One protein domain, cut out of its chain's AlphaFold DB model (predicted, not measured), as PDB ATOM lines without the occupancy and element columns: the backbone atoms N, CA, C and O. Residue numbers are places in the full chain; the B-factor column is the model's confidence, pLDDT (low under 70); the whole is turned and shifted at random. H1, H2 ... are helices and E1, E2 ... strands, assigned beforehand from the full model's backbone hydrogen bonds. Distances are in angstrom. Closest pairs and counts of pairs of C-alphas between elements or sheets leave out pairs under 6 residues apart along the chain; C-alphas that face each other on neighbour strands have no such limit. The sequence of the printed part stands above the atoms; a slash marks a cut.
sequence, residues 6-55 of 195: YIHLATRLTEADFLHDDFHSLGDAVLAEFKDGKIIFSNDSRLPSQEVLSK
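Overview. This is residues 6 to 55 of the 195 residues of an uncharacterized protein of Oscillospiraceae bacterium (UniProt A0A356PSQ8). There is little regular structure here: a small two-stranded hairpin, E1 and E2, follows a long stretch without named elements, residues 6 to 31, that loops out and back, with the short helix H1 toward the opposite end of the longest axis from that loop. The 50 printed residues hold E1, E2 and H1 in that order, 12 residues in a mixed class, the two strands antiparallel. The whole is only just compact, close to loose, with a radius of gyration of the C-alphas of 11.6 A and spans of 35 by 25 by 17 A.

Arrangement. E1, residues 32 to 35, and E2, residues 38 to 41, form a hairpin with a tight link, antiparallel at 155 degrees. C-alphas 32 and 41 face each other at 4.1 A; N 40 and O 33, 2.8 A apart, are within hydrogen-bond range. Residues 6 to 7 pair antiparallel with 32 to 33 of E1. H1, residues 50 to 53, is apart from E1; it is too short for an O i to N i+4 pair, and its one O i to N i+3 pair is within range.

Along the chain. E1 is 9.4 A long from C-alpha 32 at (363.096, 14.985, 540.400), E2 9.6 A. H1, 5.0 A, ends at C-alpha 53, (364.360, 20.498, 529.166).

Size, cuts and confidence. The C-alphas farthest apart, Leu 19 and Lys 55, are 36.5 A apart. The printed part has no cut, no link between named elements is long, and no printed residue is under 70 in pLDDT.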
ATOM      1  N   TYR A   6     357.957  10.742 543.063       95.44
ATOM      2  CA  TYR A   6     358.963  10.968 542.037       95.44
ATOM      3  C   TYR A   6     358.344  11.594 540.787       95.44
ATOM      4  O   TYR A   6     357.212  11.307 540.401       95.44
ATOM      5  N   ILE A   7     359.108  12.476 540.156       95.88
ATOM      6  CA  ILE A   7     358.829  13.028 538.838       95.88
ATOM      7  C   ILE A   7     359.803  12.344 537.891       95.88
ATOM      8  O   ILE A   7     361.021  12.405 538.072       95.88
ATOM      9  N   HIS A   8     359.254  11.689 536.880       96.12
ATOM     10  CA  HIS A   8     360.009  10.912 535.911       96.12
ATOM     11  C   HIS A   8     360.065  11.648 534.573       96.12
ATOM     12  O   HIS A   8     359.140  12.376 534.207       96.12
ATOM     13  N   LEU A   9     361.127  11.413 533.806       95.62
ATOM     14  CA  LEU A   9     361.126  11.761 532.390       95.62
ATOM     15  C   LEU A   9     360.200  10.778 531.657       95.62
ATOM     16  O   LEU A   9     360.445   9.573 531.686       95.62
ATOM     17  N   ALA A  10     359.139  11.281 531.020       94.75
ATOM     18  CA  ALA A  10     358.073  10.446 530.455       94.75
ATOM     19  C   ALA A  10     358.588   9.407 529.443       94.75
ATOM     20  O   ALA A  10     358.168   8.253 529.463       94.75
ATOM     21  N   THR A  11     359.554   9.791 528.609       94.88
ATOM     22  CA  THR A  11     360.192   8.918 527.611       94.88
ATOM     23  C   THR A  11     361.141   7.875 528.204       94.88
ATOM     24  O   THR A  11     361.582   6.980 527.493       94.88
ATOM     25  N   ARG A  12     361.432   7.949 529.507       95.56
ATOM     26  CA  ARG A  12     362.227   6.966 530.255       95.56
ATOM     27  C   ARG A  12     361.402   6.236 531.313       95.56
ATOM     28  O   ARG A  12     361.981   5.589 532.178       95.56
ATOM     29  N   LEU A  13     360.076   6.331 531.287       95.12
ATOM     30  CA  LEU A  13     359.229   5.585 532.215       95.12
ATOM     31  C   LEU A  13     359.228   4.092 531.851       95.12
ATOM     32  O   LEU A  13     359.183   3.733 530.669       95.12
ATOM     33  N   THR A  14     359.280   3.219 532.852       92.25
ATOM     34  CA  THR A  14     359.054   1.777 532.686       92.25
ATOM     35  C   THR A  14     357.599   1.420 532.978       92.25
ATOM     36  O   THR A  14     356.836   2.240 533.488       92.25
ATOM     37  N   GLU A  15     357.204   0.184 532.665       90.12
ATOM     38  CA  GLU A  15     355.945  -0.365 533.179       90.12
ATOM     39  C   GLU A  15     355.932  -0.305 534.711       90.12
ATOM     40  O   GLU A  15     356.993  -0.371 535.347       90.12
ATOM     41  N   ALA A  16     354.736  -0.144 535.281       91.44
ATOM     42  CA  ALA A  16     354.564  -0.170 536.723       91.44
ATOM     43  C   ALA A  16     354.908  -1.561 537.263       91.44
ATOM     44  O   ALA A  16     354.551  -2.581 536.665       91.44
ATOM     45  N   ASP A  17     355.586  -1.596 538.403       86.75
ATOM     46  CA  ASP A  17     355.799  -2.834 539.130       86.75
ATOM     47  C   ASP A  17     354.452  -3.379 539.629       86.75
ATOM     48  O   ASP A  17     353.725  -2.704 540.357       86.75
ATOM     49  N   PHE A  18     354.126  -4.616 539.243       83.38
ATOM     50  CA  PHE A  18     352.837  -5.248 539.554       83.38
ATOM     51  C   PHE A  18     352.583  -5.461 541.049       83.38
ATOM     52  O   PHE A  18     351.442  -5.700 541.435       83.38
ATOM     53  N   LEU A  19     353.632  -5.480 541.875       87.94
ATOM     54  CA  LEU A  19     353.511  -5.754 543.303       87.94
ATOM     55  C   LEU A  19     353.421  -4.464 544.119       87.94
ATOM     56  O   LEU A  19     352.748  -4.435 545.147       87.94
ATOM     57  N   HIS A  20     354.126  -3.424 543.686       85.50
ATOM     58  CA  HIS A  20     354.282  -2.189 544.442       85.50
ATOM     59  C   HIS A  20     353.480  -1.015 543.881       85.50
ATOM     60  O   HIS A  20     353.467   0.031 544.532       85.50
ATOM     61  N   ASP A  21     352.840  -1.189 542.719       85.56
ATOM     62  CA  ASP A  21     352.124  -0.152 541.965       85.56
ATOM     63  C   ASP A  21     352.996   1.089 541.677       85.56
ATOM     64  O   ASP A  21     352.497   2.202 541.493       85.56
ATOM     65  N   ASP A  22     354.318   0.902 541.646       90.19
ATOM     66  CA  ASP A  22     355.300   1.969 541.481       90.19
ATOM     67  C   ASP A  22     355.769   2.037 540.024       90.19
ATOM     68  O   ASP A  22     356.049   1.021 539.385       90.19
ATOM     69  N   PHE A  23     355.905   3.253 539.498       91.88
ATOM     70  CA  PHE A  23     356.602   3.482 538.236       91.88
ATOM     71  C   PHE A  23     358.087   3.722 538.493       91.88
ATOM     72  O   PHE A  23     358.467   4.385 539.460       91.88
ATOM     73  N   HIS A  24     358.930   3.248 537.577       93.62
ATOM     74  CA  HIS A  24     360.370   3.461 537.648       93.62
ATOM     75  C   HIS A  24     360.878   4.253 536.444       93.62
ATOM     76  O   HIS A  24     360.280   4.278 535.364       93.62
ATOM     77  N   SER A  25     362.009   4.926 536.648       94.94
ATOM     78  CA  SER A  25     362.782   5.516 535.562       94.94
ATOM     79  C   SER A  25     363.788   4.501 535.043       94.94
ATOM     80  O   SER A  25     364.440   3.805 535.815       94.94
ATOM     81  N   LEU A  26     363.949   4.449 533.726       92.69
ATOM     82  CA  LEU A  26     364.957   3.647 533.055       92.69
ATOM     83  C   LEU A  26     366.341   3.937 533.657       92.69
ATOM     84  O   LEU A  26     366.773   5.090 533.709       92.69
ATOM     85  N   GLY A  27     367.021   2.884 534.119       89.69
ATOM     86  CA  GLY A  27     368.334   2.968 534.775       89.69
ATOM     87  C   GLY A  27     368.343   3.735 536.096       89.69
ATOM     88  O   GLY A  27     369.385   4.281 536.464       89.69
ATOM     89  N   ASP A  28     367.194   3.828 536.766       92.25
ATOM     90  CA  ASP A  28     367.003   4.518 538.046       92.25
ATOM     91  C   ASP A  28     367.332   6.023 537.998       92.25
ATOM     92  O   ASP A  28     367.522   6.675 539.024       92.25
ATOM     93  N   ALA A  29     367.373   6.602 536.794       94.19
ATOM     94  CA  ALA A  29     367.627   8.021 536.572       94.19
ATOM     95  C   ALA A  29     366.333   8.835 536.756       94.19
ATOM     96  O   ALA A  29     365.663   9.205 535.790       94.19
ATOM     97  N   VAL A  30     365.947   9.075 538.010       95.94
ATOM     98  CA  VAL A  30     364.750   9.856 538.366       95.94
ATOM     99  C   VAL A  30     364.995  11.350 538.147       95.94
ATOM    100  O   VAL A  30     365.985  11.890 538.638       95.94
ATOM    101  N   LEU A  31     364.079  12.035 537.451       96.88
ATOM    102  CA  LEU A  31     364.245  13.445 537.080       96.88
ATOM    103  C   LEU A  31     364.205  14.379 538.297       96.88
ATOM    104  O   LEU A  31     365.049  15.269 538.425       96.88
ATOM    105  N   ALA A  32     363.224  14.196 539.180       96.69
ATOM    106  CA  ALA A  32     363.096  14.985 540.400       96.69
ATOM    107  C   ALA A  32     362.287  14.255 541.484       96.69
ATOM    108  O   ALA A  32     361.545  13.319 541.201       96.69
ATOM    109  N   GLU A  33     362.389  14.724 542.723       97.00
ATOM    110  CA  GLU A  33     361.522  14.332 543.840       97.00
ATOM    111  C   GLU A  33     360.631  15.523 544.222       97.00
ATOM    112  O   GLU A  33     361.108  16.657 544.328       97.00
ATOM    113  N   PHE A  34     359.337  15.285 544.433       97.00
ATOM    114  CA  PHE A  34     358.456  16.257 545.068       97.00
ATOM    115  C   PHE A  34     358.469  16.041 546.581       97.00
ATOM    116  O   PHE A  34     357.993  15.022 547.083       97.00
ATOM    117  N   LYS A  35     359.009  17.018 547.311       96.62
ATOM    118  CA  LYS A  35     359.203  16.953 548.760       96.62
ATOM    119  C   LYS A  35     358.971  18.318 549.398       96.62
ATOM    120  O   LYS A  35     359.462  19.331 548.905       96.62
ATOM    121  N   ASP A  36     358.219  18.347 550.497       95.50
ATOM    122  CA  ASP A  36     357.950  19.555 551.292       95.50
ATOM    123  C   ASP A  36     357.418  20.740 550.453       95.50
ATOM    124  O   ASP A  36     357.816  21.893 550.630       95.50
ATOM    125  N   GLY A  37     356.531  20.448 549.493       95.94
ATOM    126  CA  GLY A  37     355.938  21.450 548.601       95.94
ATOM    127  C   GLY A  37     356.876  21.972 547.508       95.94
ATOM    128  O   GLY A  37     356.562  22.973 546.866       95.94
ATOM    129  N   LYS A  38     358.032  21.332 547.301       96.94
ATOM    130  CA  LYS A  38     359.054  21.743 546.332       96.94
ATOM    131  C   LYS A  38     359.430  20.595 545.406       96.94
ATOM    132  O   LYS A  38     359.397  19.433 545.793       96.94
ATOM    133  N   ILE A  39     359.835  20.951 544.191       96.62
ATOM    134  CA  ILE A  39     360.450  20.027 543.237       96.62
ATOM    135  C   ILE A  39     361.964  20.117 543.409       96.62
ATOM    136  O   ILE A  39     362.543  21.196 543.280       96.62
ATOM    137  N   ILE A  40     362.596  18.988 543.713       96.50
ATOM    138  CA  ILE A  40     364.041  18.859 543.884       96.50
ATOM    139  C   ILE A  40     364.568  18.041 542.706       96.50
ATOM    140  O   ILE A  40     364.407  16.823 542.675       96.50
ATOM    141  N   PHE A  41     365.165  18.715 541.723       95.88
ATOM    142  CA  PHE A  41     365.752  18.052 540.559       95.88
ATOM    143  C   PHE A  41     366.992  17.241 540.935       95.88
ATOM    144  O   PHE A  41     367.791  17.656 541.776       95.88
ATOM    145  N   SER A  42     367.143  16.089 540.286       94.88
ATOM    146  CA  SER A  42     368.316  15.235 540.427       94.88
ATOM    147  C   SER A  42     369.551  15.876 539.784       94.88
ATOM    148  O   SER A  42     369.449  16.597 538.792       94.88
ATOM    149  N   ASN A  43     370.725  15.578 540.344       92.94
ATOM    150  CA  ASN A  43     372.031  15.952 539.787       92.94
ATOM    151  C   ASN A  43     372.670  14.803 538.982       92.94
ATOM    152  O   ASN A  43     373.869  14.832 538.715       92.94
ATOM    153  N   ASP A  44     371.899  13.765 538.653       93.94
ATOM    154  CA  ASP A  44     372.361  12.636 537.850       93.94
ATOM    155  C   ASP A  44     372.786  13.110 536.452       93.94
ATOM    156  O   ASP A  44     371.986  13.664 535.697       93.94
ATOM    157  N   SER A  45     374.054  12.880 536.102       92.56
ATOM    158  CA  SER A  45     374.649  13.308 534.831       92.56
ATOM    159  C   SER A  45     374.027  12.636 533.608       92.56
ATOM    160  O   SER A  45     374.205  13.113 532.488       92.56
ATOM    161  N   ARG A  46     373.281  11.542 533.801       92.88
ATOM    162  CA  ARG A  46     372.568  10.832 532.735       92.88
ATOM    163  C   ARG A  46     371.289  11.559 532.316       92.88
ATOM    164  O   ARG A  46     370.689  11.194 531.302       92.88
ATOM    165  N   LEU A  47     370.827  12.544 533.090       94.50
ATOM    166  CA  LEU A  47     369.630  13.328 532.801       94.50
ATOM    167  C   LEU A  47     369.954  14.582 531.980       94.50
ATOM    168  O   LEU A  47     370.985  15.219 532.201       94.50
ATOM    169  N   PRO A  48     369.054  14.996 531.071       93.00
ATOM    170  CA  PRO A  48     369.155  16.311 530.454       93.00
ATOM    171  C   PRO A  48     369.051  17.408 531.523       93.00
ATOM    172  O   PRO A  48     368.275  17.305 532.477       93.00
ATOM    173  N   SER A  49     369.815  18.487 531.350       92.19
ATOM    174  CA  SER A  49     369.754  19.627 532.265       92.19
ATOM    175  C   SER A  49     368.395  20.333 532.190       92.19
ATOM    176  O   SER A  49     367.702  20.287 531.173       92.19
ATOM    177  N   GLN A  50     368.028  21.058 533.248       91.56
ATOM    178  CA  GLN A  50     366.795  21.858 533.258       91.56
ATOM    179  C   GLN A  50     366.765  22.895 532.125       91.56
ATOM    180  O   GLN A  50     365.714  23.141 531.541       91.56
ATOM    181  N   GLU A  51     367.918  23.476 531.779       92.12
ATOM    182  CA  GLU A  51     368.024  24.406 530.653       92.12
ATOM    183  C   GLU A  51     367.659  23.718 529.331       92.12
ATOM    184  O   GLU A  51     366.923  24.279 528.522       92.12
ATOM    185  N   VAL A  52     368.136  22.490 529.124       92.06
ATOM    186  CA  VAL A  52     367.821  21.683 527.941       92.06
ATOM    187  C   VAL A  52     366.336  21.318 527.918       92.06
ATOM    188  O   VAL A  52     365.681  21.550 526.908       92.06
ATOM    189  N   LEU A  53     365.780  20.855 529.043       91.88
ATOM    190  CA  LEU A  53     364.360  20.498 529.166       91.88
ATOM    191  C   LEU A  53     363.405  21.686 528.985       91.88
ATOM    192  O   LEU A  53     362.252  21.496 528.610       91.88
ATOM    193  N   SER A  54     363.864  22.909 529.259       90.38
ATOM    194  CA  SER A  54     363.058  24.121 529.081       90.38
ATOM    195  C   SER A  54     362.869  24.523 527.612       90.38
ATOM    196  O   SER A  54     362.014  25.357 527.306       90.38
ATOM    197  N   LYS A  55     363.673  23.959 526.700       91.94
ATOM    198  CA  LYS A  55     363.637  24.294 525.275       91.94
ATOM    199  C   LYS A  55     362.529  23.489 524.585       91.94
ATOM    200  O   LYS A  55     362.395  22.294 524.843       91.94
TER     201      LYS A  55